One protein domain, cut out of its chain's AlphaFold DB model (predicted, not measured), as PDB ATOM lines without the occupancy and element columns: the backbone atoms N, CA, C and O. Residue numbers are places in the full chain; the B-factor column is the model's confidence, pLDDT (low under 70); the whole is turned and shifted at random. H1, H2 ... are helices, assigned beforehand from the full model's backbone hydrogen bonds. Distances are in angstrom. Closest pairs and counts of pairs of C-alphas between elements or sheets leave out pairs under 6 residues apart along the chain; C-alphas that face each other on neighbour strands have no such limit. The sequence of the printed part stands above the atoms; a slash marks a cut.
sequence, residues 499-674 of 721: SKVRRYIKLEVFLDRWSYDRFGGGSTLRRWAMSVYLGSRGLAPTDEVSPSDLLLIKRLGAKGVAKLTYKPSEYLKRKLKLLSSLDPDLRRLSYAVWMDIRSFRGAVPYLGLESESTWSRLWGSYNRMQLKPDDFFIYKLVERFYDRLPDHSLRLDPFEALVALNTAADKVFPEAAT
ATOM      1  N   SER A 499      86.083  90.823 110.451       87.62
ATOM      2  CA  SER A 499      86.244  89.493 109.853       87.62
ATOM      3  C   SER A 499      87.506  89.412 108.990       87.62
ATOM      4  O   SER A 499      88.282  88.458 109.101       87.62
ATOM      5  N   LYS A 500      87.784  90.456 108.194       88.38
ATOM      6  CA  LYS A 500      89.032  90.586 107.423       88.38
ATOM      7  C   LYS A 500      90.241  90.661 108.361       88.38
ATOM      8  O   LYS A 500      91.198  89.912 108.177       88.38
ATOM      9  N   VAL A 501      90.192  91.499 109.397       90.75
ATOM     10  CA  VAL A 501      91.273  91.647 110.388       90.75
ATOM     11  C   VAL A 501      91.546  90.342 111.144       90.75
ATOM     12  O   VAL A 501      92.712  89.970 111.262       90.75
ATOM     13  N   ARG A 502      90.510  89.617 111.595       93.75
ATOM     14  CA  ARG A 502      90.643  88.297 112.241       93.75
ATOM     15  C   ARG A 502      91.412  87.336 111.336       93.75
ATOM     16  O   ARG A 502      92.386  86.731 111.781       93.75
ATOM     17  N   ARG A 503      91.016  87.237 110.061       93.81
ATOM     18  CA  ARG A 503      91.682  86.385 109.064       93.81
ATOM     19  C   ARG A 503      93.154  86.761 108.885       93.81
ATOM     20  O   ARG A 503      94.017  85.901 109.007       93.81
ATOM     21  N   TYR A 504      93.459  88.035 108.636       94.19
ATOM     22  CA  TYR A 504      94.844  88.470 108.428       94.19
ATOM     23  C   TYR A 504      95.713  88.264 109.669       94.19
ATOM     24  O   TYR A 504      96.820  87.752 109.543       94.19
ATOM     25  N   ILE A 505      95.217  88.583 110.868       95.31
ATOM     26  CA  ILE A 505      95.989  88.398 112.102       95.31
ATOM     27  C   ILE A 505      96.266  86.912 112.368       95.31
ATOM     28  O   ILE A 505      97.383  86.597 112.770       95.31
ATOM     29  N   LYS A 506      95.324  85.997 112.081       95.56
ATOM     30  CA  LYS A 506      95.592  84.546 112.120       95.56
ATOM     31  C   LYS A 506      96.740  84.153 111.191       95.56
ATOM     32  O   LYS A 506      97.633  83.428 111.605       95.56
ATOM     33  N   LEU A 507      96.745  84.648 109.954       96.56
ATOM     34  CA  LEU A 507      97.818  84.360 108.998       96.56
ATOM     35  C   LEU A 507      99.158  84.961 109.439       96.56
ATOM     36  O   LEU A 507     100.204  84.331 109.298       96.56
ATOM     37  N   GLU A 508      99.148  86.153 110.033       95.38
ATOM     38  CA  GLU A 508     100.353  86.797 110.561       95.38
ATOM     39  C   GLU A 508     100.998  86.029 111.723       95.38
ATOM     40  O   GLU A 508     102.197  86.198 111.946       95.38
ATOM     41  N   VAL A 509     100.258  85.160 112.427       95.25
ATOM     42  CA  VAL A 509     100.834  84.236 113.424       95.25
ATOM     43  C   VAL A 509     101.900  83.327 112.793       95.25
ATOM     44  O   VAL A 509     102.883  83.007 113.456       95.25
ATOM     45  N   PHE A 510     101.759  82.987 111.508       96.06
ATOM     46  CA  PHE A 510     102.691  82.125 110.770       96.06
ATOM     47  C   PHE A 510     103.537  82.877 109.738       96.06
ATOM     48  O   PHE A 510     104.586  82.386 109.338       96.06
ATOM     49  N   LEU A 511     103.112  84.063 109.287       94.81
ATOM     50  CA  LEU A 511     103.759  84.775 108.173       94.81
ATOM     51  C   LEU A 511     104.452  86.085 108.563       94.81
ATOM     52  O   LEU A 511     105.368  86.521 107.867       94.81
ATOM     53  N   ASP A 512     104.060  86.720 109.669       92.06
ATOM     54  CA  ASP A 512     104.627  88.006 110.084       92.06
ATOM     55  C   ASP A 512     104.842  88.071 111.597       92.06
ATOM     56  O   ASP A 512     104.172  88.809 112.326       92.06
ATOM     57  N   ARG A 513     105.814  87.298 112.078       91.62
ATOM     58  CA  ARG A 513     106.327  87.418 113.445       91.62
ATOM     59  C   ARG A 513     107.539  88.347 113.476       91.62
ATOM     60  O   ARG A 513     107.954  88.930 112.469       91.62
ATOM     61  N   TRP A 514     108.085  88.528 114.669       90.38
ATOM     62  CA  TRP A 514     109.223  89.403 114.895       90.38
ATOM     63  C   TRP A 514     110.313  88.665 115.650       90.38
ATOM     64  O   TRP A 514     110.066  88.101 116.710       90.38
ATOM     65  N   SER A 515     111.520  88.743 115.110       90.62
ATOM     66  CA  SER A 515     112.775  88.383 115.759       90.62
ATOM     67  C   SER A 515     113.631  89.639 115.925       90.62
ATOM     68  O   SER A 515     113.449  90.623 115.193       90.62
ATOM     69  N   TYR A 516     114.529  89.655 116.906       88.94
ATOM     70  CA  TYR A 516     115.293  90.865 117.231       88.94
ATOM     71  C   TYR A 516     116.230  91.307 116.097       88.94
ATOM     72  O   TYR A 516     116.391  92.508 115.861       88.94
ATOM     73  N   ASP A 517     116.778  90.365 115.327       87.50
ATOM     74  CA  ASP A 517     117.649  90.640 114.182       87.50
ATOM     75  C   ASP A 517     116.970  91.504 113.098       87.50
ATOM     76  O   ASP A 517     117.621  92.348 112.476       87.50
ATOM     77  N   ARG A 518     115.638  91.407 112.951       85.81
ATOM     78  CA  ARG A 518     114.836  92.247 112.040       85.81
ATOM     79  C   ARG A 518     114.935  93.742 112.376       85.81
ATOM     80  O   ARG A 518     114.778  94.582 111.490       85.81
ATOM     81  N   PHE A 519     115.192  94.097 113.635       83.19
ATOM     82  CA  PHE A 519     115.262  95.491 114.094       83.19
ATOM     83  C   PHE A 519     116.684  96.057 114.152       83.19
ATOM     84  O   PHE A 519     116.849  97.268 114.305       83.19
ATOM     85  N   GLY A 520     117.704  95.210 113.984       67.94
ATOM     86  CA  GLY A 520     119.105  95.627 113.924       67.94
ATOM     87  C   GLY A 520     119.510  96.279 112.595       67.94
ATOM     88  O   GLY A 520     120.573  96.884 112.517       67.94
ATOM     89  N   GLY A 521     118.692  96.191 111.540       64.56
ATOM     90  CA  GLY A 521     119.022  96.714 110.208       64.56
ATOM     91  C   GLY A 521     119.230  98.239 110.141       64.56
ATOM     92  O   GLY A 521     118.598  99.019 110.859       64.56
ATOM     93  N   GLY A 522     120.105  98.682 109.231       66.56
ATOM     94  CA  GLY A 522     120.349 100.099 108.934       66.56
ATOM     95  C   GLY A 522     121.711 100.597 109.421       66.56
ATOM     96  O   GLY A 522     122.691 100.508 108.687       66.56
ATOM     97  N   SER A 523     121.790 101.134 110.645       74.38
ATOM     98  CA  SER A 523     123.020 101.750 111.173       74.38
ATOM     99  C   SER A 523     123.852 100.793 112.032       74.38
ATOM    100  O   SER A 523     123.322  99.945 112.749       74.38
ATOM    101  N   THR A 524     125.176 100.952 111.993       79.81
ATOM    102  CA  THR A 524     126.123 100.238 112.870       79.81
ATOM    103  C   THR A 524     125.815 100.472 114.348       79.81
ATOM    104  O   THR A 524     125.826  99.526 115.129       79.81
ATOM    105  N   LEU A 525     125.426 101.697 114.714       78.12
ATOM    106  CA  LEU A 525     125.017 102.043 116.076       78.12
ATOM    107  C   LEU A 525     123.788 101.251 116.546       78.12
ATOM    108  O   LEU A 525     123.756 100.790 117.682       78.12
ATOM    109  N   ARG A 526     122.775 101.071 115.685       79.00
ATOM    110  CA  ARG A 526     121.587 100.273 116.029       79.00
ATOM    111  C   ARG A 526     121.926  98.803 116.214       79.00
ATOM    112  O   ARG A 526     121.407  98.199 117.145       79.00
ATOM    113  N   ARG A 527     122.802  98.251 115.368       82.56
ATOM    114  CA  ARG A 527     123.297  96.876 115.530       82.56
ATOM    115  C   ARG A 527     124.004  96.707 116.864       82.56
ATOM    116  O   ARG A 527     123.624  95.831 117.622       82.56
ATOM    117  N   TRP A 528     124.949  97.591 117.174       86.00
ATOM    118  CA  TRP A 528     125.677  97.549 118.438       86.00
ATOM    119  C   TRP A 528     124.751  97.686 119.655       86.00
ATOM    120  O   TRP A 528     124.792  96.850 120.552       86.00
ATOM    121  N   ALA A 529     123.855  98.678 119.657       85.31
ATOM    122  CA  ALA A 529     122.904  98.878 120.751       85.31
ATOM    123  C   ALA A 529     121.969  97.672 120.933       85.31
ATOM    124  O   ALA A 529     121.677  97.288 122.063       85.31
ATOM    125  N   MET A 530     121.526  97.058 119.831       87.31
ATOM    126  CA  MET A 530     120.741  95.827 119.878       87.31
ATOM    127  C   MET A 530     121.565  94.675 120.462       87.31
ATOM    128  O   MET A 530     121.081  93.996 121.355       87.31
ATOM    129  N   SER A 531     122.815  94.481 120.035       87.44
ATOM    130  CA  SER A 531     123.696  93.436 120.577       87.44
ATOM    131  C   SER A 531     123.930  93.582 122.083       87.44
ATOM    132  O   SER A 531     123.840  92.593 122.803       87.44
ATOM    133  N   VAL A 532     124.164  94.803 122.579       89.69
ATOM    134  CA  VAL A 532     124.309  95.075 124.021       89.69
ATOM    135  C   VAL A 532     123.003  94.796 124.768       89.69
ATOM    136  O   VAL A 532     123.009  94.135 125.806       89.69
ATOM    137  N   TYR A 533     121.873  95.257 124.225       89.88
ATOM    138  CA  TYR A 533     120.555  95.028 124.813       89.88
ATOM    139  C   TYR A 533     120.236  93.532 124.932       89.88
ATOM    140  O   TYR A 533     119.836  93.070 125.998       89.88
ATOM    141  N   LEU A 534     120.479  92.769 123.868       92.00
ATOM    142  CA  LEU A 534     120.280  91.322 123.850       92.00
ATOM    143  C   LEU A 534     121.224  90.605 124.820       92.00
ATOM    144  O   LEU A 534     120.763  89.801 125.627       92.00
ATOM    145  N   GLY A 535     122.512  90.969 124.819       91.75
ATOM    146  CA  GLY A 535     123.515  90.403 125.724       91.75
ATOM    147  C   GLY A 535     123.168  90.604 127.201       91.75
ATOM    148  O   GLY A 535     123.246  89.663 127.981       91.75
ATOM    149  N   SER A 536     122.684  91.792 127.579       93.00
ATOM    150  CA  SER A 536     122.254  92.072 128.962       93.00
ATOM    151  C   SER A 536     121.002  91.309 129.411       93.00
ATOM    152  O   SER A 536     120.717  91.258 130.605       93.00
ATOM    153  N   ARG A 537     120.246  90.721 128.475       90.62
ATOM    154  CA  ARG A 537     119.043  89.921 128.755       90.62
ATOM    155  C   ARG A 537     119.215  88.427 128.478       90.62
ATOM    156  O   ARG A 537     118.255  87.686 128.661       90.62
ATOM    157  N   GLY A 538     120.395  87.993 128.031       92.31
ATOM    158  CA  GLY A 538     120.635  86.604 127.634       92.31
ATOM    159  C   GLY A 538     119.792  86.154 126.434       92.31
ATOM    160  O   GLY A 538     119.457  84.980 126.345       92.31
ATOM    161  N   LEU A 539     119.418  87.081 125.547       92.69
ATOM    162  CA  LEU A 539     118.605  86.800 124.360       92.69
ATOM    163  C   LEU A 539     119.488  86.659 123.115       92.69
ATOM    164  O   LEU A 539     120.474  87.382 122.952       92.69
ATOM    165  N   ALA A 540     119.102  85.780 122.199       90.25
ATOM    166  CA  ALA A 540     119.710  85.649 120.884       90.25
ATOM    167  C   ALA A 540     119.017  86.559 119.846       90.25
ATOM    168  O   ALA A 540     117.823  86.851 119.947       90.25
ATOM    169  N   PRO A 541     119.717  86.991 118.778       88.50
ATOM    170  CA  PRO A 541     119.104  87.778 117.700       88.50
ATOM    171  C   PRO A 541     117.941  87.067 116.992       88.50
ATOM    172  O   PRO A 541     117.040  87.724 116.468       88.50
ATOM    173  N   THR A 542     117.971  85.735 116.972       89.31
ATOM    174  CA  THR A 542     116.946  84.868 116.383       89.31
ATOM    175  C   THR A 542     115.771  84.597 117.311       89.31
ATOM    176  O   THR A 542     114.852  83.919 116.874       89.31
ATOM    177  N   ASP A 543     115.777  85.095 118.548       90.56
ATOM    178  CA  ASP A 543     114.669  84.883 119.478       90.56
ATOM    179  C   ASP A 543     113.453  85.737 119.111       90.56
ATOM    180  O   ASP A 543     113.559  86.808 118.498       90.56
ATOM    181  N   GLU A 544     112.271  85.263 119.512       91.62
ATOM    182  CA  GLU A 544     111.018  85.989 119.333       91.62
ATOM    183  C   GLU A 544     111.018  87.284 120.152       91.62
ATOM    184  O   GLU A 544     111.270  87.286 121.356       91.62
ATOM    185  N   VAL A 545     110.651  88.397 119.514       91.44
ATOM    186  CA  VAL A 545     110.499  89.673 120.215       91.44
ATOM    187  C   VAL A 545     109.283  89.635 121.129       91.44
ATOM    188  O   VAL A 545     108.146  89.481 120.672       91.44
ATOM    189  N   SER A 546     109.515  89.864 122.421       89.50
ATOM    190  CA  SER A 546     108.438  89.938 123.406       89.50
ATOM    191  C   SER A 546     107.471  91.106 123.114       89.50
ATOM    192  O   SER A 546     107.882  92.146 122.585       89.50
ATOM    193  N   PRO A 547     106.175  91.010 123.481       87.31
ATOM    194  CA  PRO A 547     105.217  92.103 123.288       87.31
ATOM    195  C   PRO A 547     105.661  93.443 123.896       87.31
ATOM    196  O   PRO A 547     105.469  94.495 123.279       87.31
ATOM    197  N   SER A 548     106.277  93.419 125.083       86.56
ATOM    198  CA  SER A 548     106.816  94.610 125.748       86.56
ATOM    199  C   SER A 548     107.972  95.223 124.966       86.56
ATOM    200  O   SER A 548     108.007  96.442 124.771       86.56
ATOM    201  N   ASP A 549     108.881  94.390 124.464       89.94
ATOM    202  CA  ASP A 549     110.045  94.868 123.725       89.94
ATOM    203  C   ASP A 549     109.631  95.386 122.348       89.94
ATOM    204  O   ASP A 549     110.135  96.414 121.904       89.94
ATOM    205  N   LEU A 550     108.631  94.776 121.702       88.38
ATOM    206  CA  LEU A 550     108.079  95.286 120.448       88.38
ATOM    207  C   LEU A 550     107.476  96.685 120.624       88.38
ATOM    208  O   LEU A 550     107.714  97.571 119.797       88.38
ATOM    209  N   LEU A 551     106.709  96.908 121.698       87.50
ATOM    210  CA  LEU A 551     106.153  98.226 122.013       87.50
ATOM    211  C   LEU A 551     107.261  99.247 122.287       87.50
ATOM    212  O   LEU A 551     107.189 100.369 121.780       87.50
ATOM    213  N   LEU A 552     108.303  98.854 123.025       86.69
ATOM    214  CA  LEU A 552     109.472  99.692 123.277       86.69
ATOM    215  C   LEU A 552     110.194 100.056 121.971       86.69
ATOM    216  O   LEU A 552     110.436 101.234 121.714       86.69
ATOM    217  N   ILE A 553     110.470  99.078 121.108       86.50
ATOM    218  CA  ILE A 553     111.123  99.277 119.808       86.50
ATOM    219  C   ILE A 553     110.302 100.233 118.935       86.50
ATOM    220  O   ILE A 553     110.843 101.185 118.367       86.50
ATOM    221  N   LYS A 554     108.980 100.033 118.849       84.81
ATOM    222  CA  LYS A 554     108.087 100.914 118.078       84.81
ATOM    223  C   LYS A 554     108.038 102.329 118.655       84.81
ATOM    224  O   LYS A 554     108.057 103.291 117.885       84.81
ATOM    225  N   ARG A 555     108.035 102.466 119.984       84.31
ATOM    226  CA  ARG A 555     108.088 103.756 120.685       84.31
ATOM    227  C   ARG A 555     109.393 104.499 120.405       84.31
ATOM    228  O   ARG A 555     109.354 105.674 120.055       84.31
ATOM    229  N   LEU A 556     110.537 103.819 120.502       81.56
ATOM    230  CA  LEU A 556     111.857 104.394 120.215       81.56
ATOM    231  C   LEU A 556     112.026 104.764 118.734       81.56
ATOM    232  O   LEU A 556     112.733 105.722 118.414       81.56
ATOM    233  N   GLY A 557     111.345 104.042 117.840       76.19
ATOM    234  CA  GLY A 557     111.287 104.333 116.409       76.19
ATOM    235  C   GLY A 557     110.399 105.522 116.017       76.19
ATOM    236  O   GLY A 557     110.516 106.000 114.887       76.19
ATOM    237  N   ALA A 558     109.530 106.021 116.905       75.38
ATOM    238  CA  ALA A 558     108.692 107.187 116.622       75.38
ATOM    239  C   ALA A 558     109.536 108.472 116.496       75.38
ATOM    240  O   ALA A 558     110.592 108.604 117.112       75.38
ATOM    241  N   LYS A 559     109.092 109.446 115.691       72.81
ATOM    242  CA  LYS A 559     109.813 110.717 115.488       72.81
ATOM    243  C   LYS A 559     109.357 111.790 116.488       72.81
ATOM    244  O   LYS A 559     108.164 111.934 116.741       72.81
ATOM    245  N   GLY A 560     110.304 112.574 117.008       73.38
ATOM    246  CA  GLY A 560     110.032 113.737 117.862       73.38
ATOM    247  C   GLY A 560     109.298 113.411 119.171       73.38
ATOM    248  O   GLY A 560     109.505 112.359 119.773       73.38
ATOM    249  N   VAL A 561     108.412 114.318 119.595       68.00
ATOM    250  CA  VAL A 561     107.640 114.219 120.855       68.00
ATOM    251  C   VAL A 561     106.660 113.034 120.853       68.00
ATOM    252  O   VAL A 561     106.281 112.538 121.912       68.00
ATOM    253  N   ALA A 562     106.323 112.488 119.676       67.19
ATOM    254  CA  ALA A 562     105.478 111.297 119.552       67.19
ATOM    255  C   ALA A 562     106.092 110.039 120.201       67.19
ATOM    256  O   ALA A 562     105.369 109.084 120.476       67.19
ATOM    257  N   LYS A 563     107.400 110.039 120.507       75.50
ATOM    258  CA  LYS A 563     108.039 109.001 121.334       75.50
ATOM    259  C   LYS A 563     107.435 108.926 122.737       75.50
ATOM    260  O   LYS A 563     107.314 107.842 123.300       75.50
ATOM    261  N   LEU A 564     107.048 110.059 123.318       67.06
ATOM    262  CA  LEU A 564     106.515 110.110 124.681       67.06
ATOM    263  C   LEU A 564     105.044 109.689 124.735       67.06
ATOM    264  O   LEU A 564     104.632 109.082 125.718       67.06
ATOM    265  N   THR A 565     104.296 109.926 123.656       72.25
ATOM    266  CA  THR A 565     102.843 109.705 123.556       72.25
ATOM    267  C   THR A 565     102.456 108.559 122.613       72.25
ATOM    268  O   THR A 565     101.317 108.502 122.148       72.25
ATOM    269  N   TYR A 566     103.385 107.641 122.314       74.75
ATOM    270  CA  TYR A 566     103.146 106.525 121.394       74.75
ATOM    271  C   TYR A 566     101.945 105.679 121.841       74.75
ATOM    272  O   TYR A 566     101.972 105.047 122.896       74.75
ATOM    273  N   LYS A 567     100.898 105.646 121.010       79.44
ATOM    274  CA  LYS A 567      99.731 104.775 121.184       79.44
ATOM    275  C   LYS A 567      99.737 103.708 120.083       79.44
ATOM    276  O   LYS A 567      99.687 104.080 118.908       79.44
ATOM    277  N   PRO A 568      99.803 102.405 120.420       82.56
ATOM    278  CA  PRO A 568      99.740 101.344 119.419       82.56
ATOM    279  C   PRO A 568      98.359 101.317 118.750       82.56
ATOM    280  O   PRO A 568      97.349 101.630 119.385       82.56
ATOM    281  N   SER A 569      98.316 100.937 117.470       86.44
ATOM    282  CA  SER A 569      97.059 100.780 116.732       86.44
ATOM    283  C   SER A 569      96.229  99.620 117.288       86.44
ATOM    284  O   SER A 569      96.784  98.652 117.810       86.44
ATOM    285  N   GLU A 570      94.904  99.678 117.126       88.19
ATOM    286  CA  GLU A 570      94.016  98.574 117.528       88.19
ATOM    287  C   GLU A 570      94.384  97.250 116.847       88.19
ATOM    288  O   GLU A 570      94.374  96.204 117.489       88.19
ATOM    289  N   TYR A 571      94.820  97.302 115.585       89.88
ATOM    290  CA  TYR A 571      95.341  96.136 114.869       89.88
ATOM    291  C   TYR A 571      96.516  95.481 115.612       89.88
ATOM    292  O   TYR A 571      96.499  94.280 115.879       89.88
ATOM    293  N   LEU A 572      97.519  96.279 116.009       90.25
ATOM    294  CA  LEU A 572      98.688  95.774 116.731       90.25
ATOM    295  C   LEU A 572      98.304  95.234 118.113       90.25
ATOM    296  O   LEU A 572      98.794  94.181 118.508       90.25
ATOM    297  N   LYS A 573      97.402  95.915 118.831       91.94
ATOM    298  CA  LYS A 573      96.906  95.446 120.133       91.94
ATOM    299  C   LYS A 573      96.225  94.082 120.019       91.94
ATOM    300  O   LYS A 573      96.542  93.187 120.796       91.94
ATOM    301  N   ARG A 574      95.322  93.904 119.046       93.69
ATOM    302  CA  ARG A 574      94.603  92.637 118.830       93.69
ATOM    303  C   ARG A 574      95.559  91.516 118.407       93.69
ATOM    304  O   ARG A 574      95.445  90.415 118.931       93.69
ATOM    305  N   LYS A 575      96.555  91.802 117.558       94.50
ATOM    306  CA  LYS A 575      97.611  90.835 117.205       94.50
ATOM    307  C   LYS A 575      98.414  90.379 118.419       94.50
ATOM    308  O   LYS A 575      98.581  89.181 118.623       94.50
ATOM    309  N   LEU A 576      98.876  91.319 119.245       93.56
ATOM    310  CA  LEU A 576      99.598  90.992 120.477       93.56
ATOM    311  C   LEU A 576      98.725  90.187 121.444       93.56
ATOM    312  O   LEU A 576      99.206  89.209 122.010       93.56
ATOM    313  N   LYS A 577      97.441  90.549 121.574       94.50
ATOM    314  CA  LYS A 577      96.470  89.815 122.392       94.50
ATOM    315  C   LYS A 577      96.303  88.372 121.906       94.50
ATOM    316  O   LYS A 577      96.381  87.467 122.733       94.50
ATOM    317  N   LEU A 578      96.154  88.154 120.594       95.62
ATOM    318  CA  LEU A 578      96.069  86.806 120.021       95.62
ATOM    319  C   LEU A 578      97.314  85.990 120.353       95.62
ATOM    320  O   LEU A 578      97.186  84.928 120.951       95.62
ATOM    321  N   LEU A 579      98.503  86.519 120.061       93.88
ATOM    322  CA  LEU A 579      99.772  85.839 120.335       93.88
ATOM    323  C   LEU A 579      99.954  85.492 121.816       93.88
ATOM    324  O   LEU A 579     100.469  84.425 122.134       93.88
ATOM    325  N   SER A 580      99.524  86.370 122.727       91.88
ATOM    326  CA  SER A 580      99.566  86.099 124.168       91.88
ATOM    327  C   SER A 580      98.531  85.079 124.646       91.88
ATOM    328  O   SER A 580      98.711  84.518 125.717       91.88
ATOM    329  N   SER A 581      97.463  84.858 123.874       93.44
ATOM    330  CA  SER A 581      96.385  83.914 124.197       93.44
ATOM    331  C   SER A 581      96.565  82.525 123.581       93.44
ATOM    332  O   SER A 581      95.745  81.648 123.843       93.44
ATOM    333  N   LEU A 582      97.590  82.337 122.742       94.12
ATOM    334  CA  LEU A 582      97.914  81.027 122.185       94.12
ATOM    335  C   LEU A 582      98.456  80.110 123.279       94.12
ATOM    336  O   LEU A 582      99.207  80.552 124.152       94.12
ATOM    337  N   ASP A 583      98.112  78.833 123.166       91.44
ATOM    338  CA  ASP A 583      98.751  77.765 123.925       91.44
ATOM    339  C   ASP A 583     100.290  77.817 123.755       91.44
ATOM    340  O   ASP A 583     100.758  78.146 122.654       91.44
ATOM    341  N   PRO A 584     101.096  77.549 124.806       92.50
ATOM    342  CA  PRO A 584     102.554  77.610 124.721       92.50
ATOM    343  C   PRO A 584     103.154  76.774 123.585       92.50
ATOM    344  O   PRO A 584     104.083  77.246 122.922       92.50
ATOM    345  N   ASP A 585     102.612  75.586 123.315       92.75
ATOM    346  CA  ASP A 585     103.132  74.698 122.275       92.75
ATOM    347  C   ASP A 585     102.760  75.213 120.887       92.75
ATOM    348  O   ASP A 585     103.625  75.319 120.014       92.75
ATOM    349  N   LEU A 586     101.520  75.678 120.701       94.31
ATOM    350  CA  LEU A 586     101.101  76.340 119.461       94.31
ATOM    351  C   LEU A 586     101.900  77.625 119.194       94.31
ATOM    352  O   LEU A 586     102.238  77.944 118.048       94.31
ATOM    353  N   ARG A 587     102.228  78.389 120.237       94.19
ATOM    354  CA  ARG A 587     103.035  79.608 120.117       94.19
ATOM    355  C   ARG A 587     104.453  79.301 119.644       94.19
ATOM    356  O   ARG A 587     104.958  79.997 118.763       94.19
ATOM    357  N   ARG A 588     105.074  78.257 120.201       93.19
ATOM    358  CA  ARG A 588     106.400  77.782 119.781       93.19
ATOM    359  C   ARG A 588     106.361  77.207 118.366       93.19
ATOM    360  O   ARG A 588     107.204  77.576 117.553       93.19
ATOM    361  N   LEU A 589     105.354  76.389 118.047       94.69
ATOM    362  CA  LEU A 589     105.173  75.805 116.716       94.69
ATOM    363  C   LEU A 589     105.005  76.894 115.659       94.69
ATOM    364  O   LEU A 589     105.737  76.919 114.678       94.69
ATOM    365  N   SER A 590     104.079  77.830 115.867       95.31
ATOM    366  CA  SER A 590     103.846  78.919 114.912       95.31
ATOM    367  C   SER A 590     105.079  79.796 114.697       95.31
ATOM    368  O   SER A 590     105.320  80.248 113.578       95.31
ATOM    369  N   TYR A 591     105.892  80.011 115.739       95.25
ATOM    370  CA  TYR A 591     107.169  80.707 115.604       95.25
ATOM    371  C   TYR A 591     108.194  79.905 114.788       95.25
ATOM    372  O   TYR A 591     108.837  80.471 113.906       95.25
ATOM    373  N   ALA A 592     108.312  78.597 115.034       94.62
ATOM    374  CA  ALA A 592     109.200  77.710 114.283       94.62
ATOM    375  C   ALA A 592     108.803  77.621 112.800       94.62
ATOM    376  O   ALA A 592     109.650  77.796 111.925       94.62
ATOM    377  N   VAL A 593     107.506  77.462 112.514       96.00
ATOM    378  CA  VAL A 593     106.955  77.481 111.149       96.00
ATOM    379  C   VAL A 593     107.258  78.815 110.469       96.00
ATOM    380  O   VAL A 593     107.733  78.839 109.336       96.00
ATOM    381  N   TRP A 594     107.053  79.940 111.160       95.88
ATOM    382  CA  TRP A 594     107.404  81.255 110.619       95.88
ATOM    383  C   TRP A 594     108.905  81.389 110.314       95.88
ATOM    384  O   TRP A 594     109.262  81.939 109.271       95.88
ATOM    385  N   MET A 595     109.783  80.891 111.191       94.06
ATOM    386  CA  MET A 595     111.235  80.896 110.969       94.06
ATOM    387  C   MET A 595     111.634  80.048 109.754       94.06
ATOM    388  O   MET A 595     112.460  80.493 108.954       94.06
ATOM    389  N   ASP A 596     111.017  78.877 109.571       95.44
ATOM    390  CA  ASP A 596     111.236  78.034 108.390       95.44
ATOM    391  C   ASP A 596     110.759  78.751 107.117       95.44
ATOM    392  O   ASP A 596     111.548  78.951 106.197       95.44
ATOM    393  N   ILE A 597     109.533  79.291 107.097       96.50
ATOM    394  CA  ILE A 597     109.005  80.086 105.966       96.50
ATOM    395  C   ILE A 597     109.917  81.279 105.646       96.50
ATOM    396  O   ILE A 597     110.172  81.591 104.479       96.50
ATOM    397  N   ARG A 598     110.441  81.953 106.674       93.31
ATOM    398  CA  ARG A 598     111.353  83.091 106.521       93.31
ATOM    399  C   ARG A 598     112.628  82.704 105.769       93.31
ATOM    400  O   ARG A 598     113.122  83.530 104.998       93.31
ATOM    401  N   SER A 599     113.140  81.483 105.939       94.12
ATOM    402  CA  SER A 599     114.312  80.999 105.192       94.12
ATOM    403  C   SER A 599     114.066  80.943 103.672       94.12
ATOM    404  O   SER A 599     114.987  81.153 102.885       94.12
ATOM    405  N   PHE A 600     112.799  80.814 103.259       95.31
ATOM    406  CA  PHE A 600     112.329  80.859 101.868       95.31
ATOM    407  C   PHE A 600     111.866  82.252 101.417       95.31
ATOM    408  O   PHE A 600     111.319  82.404 100.327       95.31
ATOM    409  N   ARG A 601     112.072  83.288 102.243       93.00
ATOM    410  CA  ARG A 601     111.603  84.678 102.057       93.00
ATOM    411  C   ARG A 601     110.082  84.881 102.103       93.00
ATOM    412  O   ARG A 601     109.657  86.026 102.252       93.00
ATOM    413  N   GLY A 602     109.271  83.827 102.031       95.31
ATOM    414  CA  GLY A 602     107.816  83.900 102.151       95.31
ATOM    415  C   GLY A 602     107.100  82.606 101.752       95.31
ATOM    416  O   GLY A 602     107.730  81.612 101.395       95.31
ATOM    417  N   ALA A 603     105.767  82.617 101.827       97.00
ATOM    418  CA  ALA A 603     104.934  81.430 101.630       97.00
ATOM    419  C   ALA A 603     104.910  80.906 100.183       97.00
ATOM    420  O   ALA A 603     104.725  79.708  99.974       97.00
ATOM    421  N   VAL A 604     105.095  81.780  99.186       97.00
ATOM    422  CA  VAL A 604     105.047  81.393  97.766       97.00
ATOM    423  C   VAL A 604     106.186  80.424  97.419       97.00
ATOM    424  O   VAL A 604     105.868  79.313  96.985       97.00
ATOM    425  N   PRO A 605     107.475  80.750  97.662       96.88
ATOM    426  CA  PRO A 605     108.555  79.787  97.441       96.88
ATOM    427  C   PRO A 605     108.484  78.593  98.401       96.88
ATOM    428  O   PRO A 605     108.780  77.472  98.001       96.88
ATOM    429  N   TYR A 606     108.041  78.808  99.646       97.56
ATOM    430  CA  TYR A 606     107.944  77.756 100.665       97.56
ATOM    431  C   TYR A 606     107.039  76.582 100.253       97.56
ATOM    432  O   TYR A 606     107.401  75.409 100.403       97.56
ATOM    433  N   LEU A 607     105.867  76.907  99.701       96.94
ATOM    434  CA  LEU A 607     104.897  75.932  99.204       96.94
ATOM    435  C   LEU A 607     105.095  75.590  97.718       96.94
ATOM    436  O   LEU A 607     104.429  74.690  97.213       96.94
ATOM    437  N   GLY A 608     105.988  76.285  97.006       96.00
ATOM    438  CA  GLY A 608     106.198  76.097  95.569       96.00
ATOM    439  C   GLY A 608     105.005  76.544  94.717       96.00
ATOM    440  O   GLY A 608     104.666  75.875  93.737       96.00
ATOM    441  N   LEU A 609     104.356  77.657  95.088       95.81
ATOM    442  CA  LEU A 609     103.176  78.222  94.401       95.81
ATOM    443  C   LEU A 609     103.501  78.895  93.056       95.81
ATOM    444  O   LEU A 609     102.625  79.466  92.412       95.81
ATOM    445  N   GLU A 610     104.752  78.840  92.618       91.88
ATOM    446  CA  GLU A 610     105.172  79.307  91.295       91.88
ATOM    447  C   GLU A 610     104.824  78.285  90.197       91.88
ATOM    448  O   GLU A 610     104.735  78.640  89.027       91.88
ATOM    449  N   SER A 611     104.583  77.021  90.573       92.31
ATOM    450  CA  SER A 611     104.255  75.935  89.646       92.31
ATOM    451  C   SER A 611     102.748  75.679  89.546       92.31
ATOM    452  O   SER A 611     102.067  75.471  90.553       92.31
ATOM    453  N   GLU A 612     102.234  75.560  88.319       90.44
ATOM    454  CA  GLU A 612     100.845  75.152  88.051       90.44
ATOM    455  C   GLU A 612     100.508  73.752  88.586       90.44
ATOM    456  O   GLU A 612      99.381  73.493  89.024       90.44
ATOM    457  N   SER A 613     101.488  72.843  88.618       93.81
ATOM    458  CA  SER A 613     101.283  71.493  89.156       93.81
ATOM    459  C   SER A 613     101.028  71.513  90.665       93.81
ATOM    460  O   SER A 613     100.256  70.704  91.185       93.81
ATOM    461  N   THR A 614     101.625  72.466  91.388       95.75
ATOM    462  CA  THR A 614     101.352  72.680  92.813       95.75
ATOM    463  C   THR A 614      99.923  73.163  93.016       95.75
ATOM    464  O   THR A 614      99.208  72.591  93.838       95.75
ATOM    465  N   TRP A 615      99.468  74.141  92.231       95.56
ATOM    466  CA  TRP A 615      98.089  74.629  92.292       95.56
ATOM    467  C   TRP A 615      97.060  73.528  92.017       95.56
ATOM    468  O   TRP A 615      96.077  73.409  92.750       95.56
ATOM    469  N   SER A 616      97.328  72.658  91.041       93.81
ATOM    470  CA  SER A 616      96.471  71.506  90.726       93.81
ATOM    471  C   SER A 616      96.373  70.512  91.897       93.81
ATOM    472  O   SER A 616      95.284  70.062  92.257       93.81
ATOM    473  N   ARG A 617      97.498  70.211  92.565       94.94
ATOM    474  CA  ARG A 617      97.518  69.353  93.770       94.94
ATOM    475  C   ARG A 617      96.806  69.995  94.964       94.94
ATOM    476  O   ARG A 617      96.121  69.299  95.723       94.94
ATOM    477  N   LEU A 618      96.952  71.309  95.130       95.81
ATOM    478  CA  LEU A 618      96.250  72.065  96.167       95.81
ATOM    479  C   LEU A 618      94.742  72.027  95.949       95.81
ATOM    480  O   LEU A 618      94.020  71.803  96.913       95.81
ATOM    481  N   TRP A 619      94.276  72.146  94.706       94.06
ATOM    482  CA  TRP A 619      92.856  72.040  94.373       94.06
ATOM    483  C   TRP A 619      92.261  70.700  94.818       94.06
ATOM    484  O   TRP A 619      91.259  70.659  95.532       94.06
ATOM    485  N   GLY A 620      92.925  69.593  94.470       93.75
ATOM    486  CA  GLY A 620      92.499  68.262  94.901       93.75
ATOM    487  C   GLY A 620      92.470  68.115  96.426       93.75
ATOM    488  O   GLY A 620      91.547  67.515  96.971       93.75
ATOM    489  N   SER A 621      93.453  68.691  97.124       94.62
ATOM    490  CA  SER A 621      93.505  68.666  98.593       94.62
ATOM    491  C   SER A 621      92.404  69.517  99.227       94.62
ATOM    492  O   SER A 621      91.758  69.065 100.168       94.62
ATOM    493  N   TYR A 622      92.154  70.708  98.684       94.69
ATOM    494  CA  TYR A 622      91.124  71.628  99.158       94.69
ATOM    495  C   TYR A 622      89.731  70.990  99.092       94.69
ATOM    496  O   TYR A 622      89.015  70.970 100.092       94.69
ATOM    497  N   ASN A 623      89.395  70.363  97.959       92.19
ATOM    498  CA  ASN A 623      88.098  69.705  97.772       92.19
ATOM    499  C   ASN A 623      87.884  68.512  98.713       92.19
ATOM    500  O   ASN A 623      86.751  68.242  99.103       92.19
ATOM    501  N   ARG A 624      88.958  67.795  99.077       94.50
ATOM    502  CA  ARG A 624      88.880  66.678 100.032       94.50
ATOM    503  C   ARG A 624      88.740  67.153 101.475       94.50
ATOM    504  O   ARG A 624      87.994  66.550 102.232       94.50
ATOM    505  N   MET A 625      89.476  68.197 101.858       93.50
ATOM    506  CA  MET A 625      89.536  68.660 103.248       93.50
ATOM    507  C   MET A 625      88.346  69.540 103.641       93.50
ATOM    508  O   MET A 625      87.985  69.559 104.812       93.50
ATOM    509  N   GLN A 626      87.762  70.283 102.691       89.44
ATOM    510  CA  GLN A 626      86.624  71.192 102.915       89.44
ATOM    511  C   GLN A 626      86.823  72.198 104.068       89.44
ATOM    512  O   GLN A 626      85.873  72.650 104.706       89.44
ATOM    513  N   LEU A 627      88.074  72.576 104.337       92.88
ATOM    514  CA  LEU A 627      88.410  73.579 105.341       92.88
ATOM    515  C   LEU A 627      88.089  74.994 104.841       92.88
ATOM    516  O   LEU A 627      88.104  75.277 103.637       92.88
ATOM    517  N   LYS A 628      87.869  75.926 105.779       93.38
ATOM    518  CA  LYS A 628      87.816  77.355 105.443       93.38
ATOM    519  C   LYS A 628      89.140  77.765 104.781       93.38
ATOM    520  O   LYS A 628      90.185  77.270 105.188       93.38
ATOM    521  N   PRO A 629      89.145  78.681 103.801       94.44
ATOM    522  CA  PRO A 629      90.351  78.978 103.019       94.44
ATOM    523  C   PRO A 629      91.604  79.366 103.804       94.44
ATOM    524  O   PRO A 629      92.694  78.908 103.479       94.44
ATOM    525  N   ASP A 630      91.468  80.191 104.841       94.06
ATOM    526  CA  ASP A 630      92.586  80.546 105.716       94.06
ATOM    527  C   ASP A 630      93.037  79.374 106.598       94.06
ATOM    528  O   ASP A 630      94.236  79.213 106.811       94.06
ATOM    529  N   ASP A 631      92.111  78.524 107.053       95.81
ATOM    530  CA  ASP A 631      92.440  77.304 107.801       95.81
ATOM    531  C   ASP A 631      93.149  76.275 106.915       95.81
ATOM    532  O   ASP A 631      94.155  75.708 107.325       95.81
ATOM    533  N   PHE A 632      92.682  76.081 105.677       96.69
ATOM    534  CA  PHE A 632      93.335  75.219 104.693       96.69
ATOM    535  C   PHE A 632      94.757  75.690 104.391       96.69
ATOM    536  O   PHE A 632      95.687  74.890 104.328       96.69
ATOM    537  N   PHE A 633      94.950  76.997 104.224       96.88
ATOM    538  CA  PHE A 633      96.278  77.535 103.975       96.88
ATOM    539  C   PHE A 633      97.209  77.351 105.180       96.88
ATOM    540  O   PHE A 633      98.325  76.867 105.000       96.88
ATOM    541  N   ILE A 634      96.754  77.645 106.406       96.75
ATOM    542  CA  ILE A 634      97.542  77.396 107.626       96.75
ATOM    543  C   ILE A 634      97.862  75.905 107.772       96.75
ATOM    544  O   ILE A 634      99.010  75.566 108.054       96.75
ATOM    545  N   TYR A 635      96.894  75.021 107.511       96.62
ATOM    546  CA  TYR A 635      97.109  73.575 107.493       96.62
ATOM    547  C   TYR A 635      98.287  73.211 106.586       96.62
ATOM    548  O   TYR A 635      99.202  72.518 107.013       96.62
ATOM    549  N   LYS A 636      98.303  73.731 105.352       96.75
ATOM    550  CA  LYS A 636      99.369  73.455 104.380       96.75
ATOM    551  C   LYS A 636     100.726  74.029 104.772       96.75
ATOM    552  O   LYS A 636     101.739  73.427 104.434       96.75
ATOM    553  N   LEU A 637     100.771  75.140 105.510       96.69
ATOM    554  CA  LEU A 637     102.027  75.640 106.078       96.69
ATOM    555  C   LEU A 637     102.588  74.677 107.133       96.69
ATOM    556  O   LEU A 637     103.777  74.376 107.104       96.69
ATOM    557  N   VAL A 638     101.739  74.181 108.036       95.81
ATOM    558  CA  VAL A 638     102.149  73.264 109.112       95.81
ATOM    559  C   VAL A 638     102.475  71.867 108.568       95.81
ATOM    560  O   VAL A 638     103.487  71.290 108.949       95.81
ATOM    561  N   GLU A 639     101.678  71.349 107.630       94.56
ATOM    562  CA  GLU A 639     101.950  70.090 106.916       94.56
ATOM    563  C   GLU A 639     103.328  70.149 106.244       94.56
ATOM    564  O   GLU A 639     104.181  69.299 106.489       94.56
ATOM    565  N   ARG A 640     103.598  71.220 105.484       95.75
ATOM    566  CA  ARG A 640     104.890  71.409 104.815       95.75
ATOM    567  C   ARG A 640     106.059  71.503 105.795       95.75
ATOM    568  O   ARG A 640     107.147  71.033 105.469       95.75
ATOM    569  N   PHE A 641     105.854  72.115 106.957       96.06
ATOM    570  CA  PHE A 641     106.873  72.201 108.001       96.06
ATOM    571  C   PHE A 641     107.253  70.813 108.518       96.06
ATOM    572  O   PHE A 641     108.439  70.488 108.571       96.06
ATOM    573  N   TYR A 642     106.264  69.967 108.809       94.62
ATOM    574  CA  TYR A 642     106.511  68.597 109.258       94.62
ATOM    575  C   TYR A 642     107.105  67.701 108.170       94.62
ATOM    576  O   TYR A 642     108.017  66.933 108.464       94.62
ATOM    577  N   ASP A 643     106.692  67.859 106.909       93.69
ATOM    578  CA  ASP A 643     107.314  67.153 105.780       93.69
ATOM    579  C   ASP A 643     108.811  67.476 105.645       93.69
ATOM    580  O   ASP A 643     109.606  66.647 105.204       93.69
ATOM    581  N   ARG A 644     109.202  68.711 105.977       94.75
ATOM    582  CA  ARG A 644     110.595  69.170 105.897       94.75
ATOM    583  C   ARG A 644     111.413  68.802 107.130       94.75
ATOM    584  O   ARG A 644     112.619  68.608 107.001       94.75
ATOM    585  N   LEU A 645     110.780  68.763 108.298       92.81
ATOM    586  CA  LEU A 645     111.410  68.540 109.597       92.81
ATOM    587  C   LEU A 645     110.646  67.450 110.376       92.81
ATOM    588  O   LEU A 645     109.986  67.759 111.373       92.81
ATOM    589  N   PRO A 646     110.732  66.175 109.949       87.19
ATOM    590  CA  PRO A 646     109.947  65.083 110.538       87.19
ATOM    591  C   PRO A 646     110.296  64.802 112.010       87.19
ATOM    592  O   PRO A 646     109.433  64.402 112.795       87.19
ATOM    593  N   ASP A 647     111.542  65.074 112.408       86.75
ATOM    594  CA  ASP A 647     112.055  64.834 113.764       86.75
ATOM    595  C   ASP A 647     111.981  66.071 114.677       86.75
ATOM    596  O   ASP A 647     112.615  66.123 115.731       86.75
ATOM    597  N   HIS A 648     111.215  67.097 114.289       87.25
ATOM    598  CA  HIS A 648     111.054  68.290 115.114       87.25
ATOM    599  C   HIS A 648     110.397  67.950 116.468       87.25
ATOM    600  O   HIS A 648     109.426  67.197 116.541       87.25
ATOM    601  N   SER A 649     110.898  68.546 117.555       81.81
ATOM    602  CA  SER A 649     110.502  68.209 118.934       81.81
ATOM    603  C   SER A 649     109.047  68.552 119.285       81.81
ATOM    604  O   SER A 649     108.456  67.931 120.164       81.81
ATOM    605  N   LEU A 650     108.456  69.530 118.595       83.06
ATOM    606  CA  LEU A 650     107.050  69.920 118.753       83.06
ATOM    607  C   LEU A 650     106.148  69.074 117.847       83.06
ATOM    608  O   LEU A 650     106.046  69.361 116.655       83.06
ATOM    609  N   ARG A 651     105.457  68.079 118.410       75.94
ATOM    610  CA  ARG A 651     104.451  67.265 117.707       75.94
ATOM    611  C   ARG A 651     103.044  67.670 118.137       75.94
ATOM    612  O   ARG A 651     102.474  67.064 119.036       75.94
ATOM    613  N   LEU A 652     102.511  68.708 117.502       85.56
ATOM    614  CA  LEU A 652     101.109  69.091 117.631       85.56
ATOM    615  C   LEU A 652     100.413  68.718 116.325       85.56
ATOM    616  O   LEU A 652     100.898  69.076 115.250       85.56
ATOM    617  N   ASP A 653      99.297  67.998 116.408       88.56
ATOM    618  CA  ASP A 653      98.538  67.655 115.210       88.56
ATOM    619  C   ASP A 653      98.077  68.944 114.485       88.56
ATOM    620  O   ASP A 653      97.599  69.882 115.136       88.56
ATOM    621  N   PRO A 654      98.213  69.042 113.146       89.88
ATOM    622  CA  PRO A 654      97.833  70.250 112.420       89.88
ATOM    623  C   PRO A 654      96.361  70.656 112.598       89.88
ATOM    624  O   PRO A 654      96.066  71.853 112.611       89.88
ATOM    625  N   PHE A 655      95.426  69.709 112.756       91.88
ATOM    626  CA  PHE A 655      94.026  70.037 113.038       91.88
ATOM    627  C   PHE A 655      93.846  70.540 114.470       91.88
ATOM    628  O   PHE A 655      93.142  71.531 114.674       91.88
ATOM    629  N   GLU A 656      94.504  69.928 115.455       90.88
ATOM    630  CA  GLU A 656      94.483  70.420 116.840       90.88
ATOM    631  C   GLU A 656      95.042  71.848 116.939       90.88
ATOM    632  O   GLU A 656      94.425  72.723 117.557       90.88
ATOM    633  N   ALA A 657      96.146  72.125 116.239       91.75
ATOM    634  CA  ALA A 657      96.731  73.459 116.127       91.75
ATOM    635  C   ALA A 657      95.734  74.485 115.557       91.75
ATOM    636  O   ALA A 657      95.618  75.603 116.070       91.75
ATOM    637  N   LEU A 658      94.980  74.108 114.518       94.25
ATOM    638  CA  LEU A 658      93.949  74.956 113.912       94.25
ATOM    639  C   LEU A 658      92.775  75.222 114.854       94.25
ATOM    640  O   LEU A 658      92.301  76.359 114.932       94.25
ATOM    641  N   VAL A 659      92.294  74.200 115.564       93.31
ATOM    642  CA  VAL A 659      91.193  74.339 116.529       93.31
ATOM    643  C   VAL A 659      91.606  75.270 117.667       93.31
ATOM    644  O   VAL A 659      90.869  76.206 117.995       93.31
ATOM    645  N   ALA A 660      92.806  75.082 118.220       94.00
ATOM    646  CA  ALA A 660      93.348  75.940 119.269       94.00
ATOM    647  C   ALA A 660      93.519  77.393 118.790       94.00
ATOM    648  O   ALA A 660      93.096  78.330 119.478       94.00
ATOM    649  N   LEU A 661      94.056  77.598 117.581       95.81
ATOM    650  CA  LEU A 661      94.202  78.926 116.981       95.81
ATOM    651  C   LEU A 661      92.853  79.622 116.779       95.81
ATOM    652  O   LEU A 661      92.715  80.801 117.110       95.81
ATOM    653  N   ASN A 662      91.865  78.920 116.221       94.94
ATOM    654  CA  ASN A 662      90.536  79.481 115.989       94.94
ATOM    655  C   ASN A 662      89.845  79.831 117.307       94.94
ATOM    656  O   ASN A 662      89.330  80.938 117.437       94.94
ATOM    657  N   THR A 663      89.944  78.961 118.311       94.38
ATOM    658  CA  THR A 663      89.403  79.212 119.654       94.38
ATOM    659  C   THR A 663      90.021  80.463 120.285       94.38
ATOM    660  O   THR A 663      89.317  81.290 120.871       94.38
ATOM    661  N   ALA A 664      91.339  80.648 120.155       95.44
ATOM    662  CA  ALA A 664      92.014  81.857 120.620       95.44
ATOM    663  C   ALA A 664      91.583  83.098 119.816       95.44
ATOM    664  O   ALA A 664      91.318  84.154 120.394       95.44
ATOM    665  N   ALA A 665      91.451  82.973 118.492       94.44
ATOM    666  CA  ALA A 665      90.990  84.054 117.627       94.44
ATOM    667  C   ALA A 665      89.558  84.494 117.963       94.44
ATOM    668  O   ALA A 665      89.305  85.694 118.027       94.44
ATOM    669  N   ASP A 666      88.647  83.573 118.257       92.75
ATOM    670  CA  ASP A 666      87.252  83.900 118.580       92.75
ATOM    671  C   ASP A 666      87.132  84.664 119.906       92.75
ATOM    672  O   ASP A 666      86.351  85.608 120.012       92.75
ATOM    673  N   LYS A 667      87.999  84.368 120.885       92.38
ATOM    674  CA  LYS A 667      88.113  85.161 122.126       92.38
ATOM    675  C   LYS A 667      88.636  86.580 121.880       92.38
ATOM    676  O   LYS A 667      88.323  87.506 122.635       92.38
ATOM    677  N   VAL A 668      89.485  86.766 120.869       93.56
ATOM    678  CA  VAL A 668      90.090  88.068 120.543       93.56
ATOM    679  C   VAL A 668      89.223  88.888 119.598       93.56
ATOM    680  O   VAL A 668      89.297  90.114 119.663       93.56
ATOM    681  N   PHE A 669      88.408  88.246 118.764       92.69
ATOM    682  CA  PHE A 669      87.541  88.864 117.759       92.69
ATOM    683  C   PHE A 669      86.092  88.359 117.882       92.69
ATOM    684  O   PHE A 669      85.574  87.778 116.923       92.69
ATOM    685  N   PRO A 670      85.416  88.574 119.027       87.06
ATOM    686  CA  PRO A 670      84.025  88.150 119.201       87.06
ATOM    687  C   PRO A 670      83.090  88.776 118.155       87.06
ATOM    688  O   PRO A 670      82.111  88.162 117.749       87.06
ATOM    689  N   GLU A 671      83.428  89.970 117.659       84.06
ATOM    690  CA  GLU A 671      82.652  90.707 116.660       84.06
ATOM    691  C   GLU A 671      82.628  90.013 115.287       84.06
ATOM    692  O   GLU A 671      81.700  90.206 114.509       84.06
ATOM    693  N   ALA A 672      83.648  89.205 114.984       76.44
ATOM    694  CA  ALA A 672      83.757  88.467 113.727       76.44
ATOM    695  C   ALA A 672      83.026  87.111 113.764       76.44
ATOM    696  O   ALA A 672      82.809  86.508 112.712       76.44
ATOM    697  N   ALA A 673      82.654  86.621 114.952       60.34
ATOM    698  CA  ALA A 673      81.902  85.375 115.111       60.34
ATOM    699  C   ALA A 673      80.418  85.562 114.747       60.34
ATOM    700  O   ALA A 673      79.815  84.695 114.117       60.34
ATOM    701  N   THR A 674      79.842  86.723 115.064       49.53
ATOM    702  CA  THR A 674      78.439  87.065 114.781       49.53
ATOM    703  C   THR A 674      78.159  87.300 113.297       49.53
ATOM    704  O   THR A 674      77.061  87.010 112.832       49.53
TER     705      THR A 674
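AT A GLANCE: This is residues 499 to 674 of the 721 residues of the protein "Polysacc_synt_C domain-containing protein" of Candidatus Marsarchaeota G2 archaeon ECH_B_1 (UniProt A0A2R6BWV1). A body of helices that mostly cross one another, H1, H6, H7, H10 and H11, has a loose lobe of H2, H3, H4 and H5 on one side and H9 at the opposite side. H10 and H11 form a hairpin in this body, short H8 packs on H10, and short H12 packs on the beginning of H1. The printed part has 176 residues with twelve named helices, H1 to H12 in order along the chain, and no named strand; the class is all helix. The whole is compact, with a radius of gyration of the C-alphas of 18.0 A, and spans 54 by 38 by 30 A.

IN THESE COORDINATES: The longest helices by residues are H7, residues 584 to 599, 23.0 A long, and H10, residues 629 to 644, 22.7 A. C-alpha 584 stands at (102.554, 77.610, 124.721). H11, residues 654 to 668, measures 21.1 A; H3, residues 524 to 537, 20.2 A; H9, residues 612 to 625, 20.0 A. H1, residues 499 to 511, measures 18.2 A and begins with C-alpha 499 at (86.244, 89.493, 109.853). H6, residues 570 to 581, is 16.3 A long, and H4, residues 547 to 557, is 15.3 A. The short helices are H2, residues 516 to 519, H5, residues 560 to 563, H8, residues 603 to 607, and H12, residues 670 to 674. H12 ends with C-alpha 674 at (78.439, 87.065, 114.781).

HOW THE PARTS SIT: H7 touches H10 with residues 593 to 596 alone, about perpendicular at 77 degrees; the closest C-alphas are those of Val 593 and Phe 641, 6.1 A apart. H10 and H11 form a helical hairpin and touch at a steep tilt of 43 degrees, opposite ways, with Tyr 635 and Pro 654 closest at 6.0 A between C-alphas; H11 does so with residues 654 to 658 alone. H1 is the hub, touching H6, H7, H10, H11 and H12. It touches H7 with residues 509 to 511 alone; the C-alphas of Phe 510 and Trp 594 are closest, 4.8 A apart, and the angle of 72 degrees is only just about perpendicular. H1 and H10 touch at a shallow tilt of 7 degrees, the same way, with the C-alphas of Arg 503 and Asp 630 closest at 6.8 A. H6 touches H11 at a steep tilt of 50 degrees, opposite ways, the C-alphas of Ser 581 and Ala 664 being closest at 6.0 A. H8 touches H10, with the C-alphas of Leu 607 and Arg 640 closest at 7.2 A. H12 touches H1, with the C-alphas of Ser 499 and Ala 672 closest at 4.7 A. H9 is close to H10 but not clearly touching, Tyr 622 and Phe 632 being closest at 7.0 A between C-alphas. H4 is close to H6 but not clearly touching, with the C-alphas of Pro 547 and Leu 576 closest at 6.4 A. H4 and H5 touch only at the corner, and only just, with 3 pairs of C-alphas within 8 A; those of Arg 555 and Lys 563 are closest at 5.3 A. H2 and H4 are near each other, and H2 is close to H3 but not clearly touching, the C-alphas of Tyr 516 and Met 530 being closest at 7.8 A. H3 and H7 are apart. Each O i to N i+4 pair is within hydrogen-bond range in H3, H4, H6, H7, H8, H9, H10 and H11; the count is 8 of 9 in H1 and 0 of 1 in H12, where 1 of 2 O i to N i+3 pairs is in range, while H2 and H5 are too short for an i+4 pair.

THE WHOLE: The two C-alphas farthest apart, of Val 561 and Arg 624, are 55.2 A from each other. The printed part has no cut and no long link. The mean pLDDT of the printed part is 89.5; residues 520 to 522, 561 to 562, 564 and 673 to 674 are under 70.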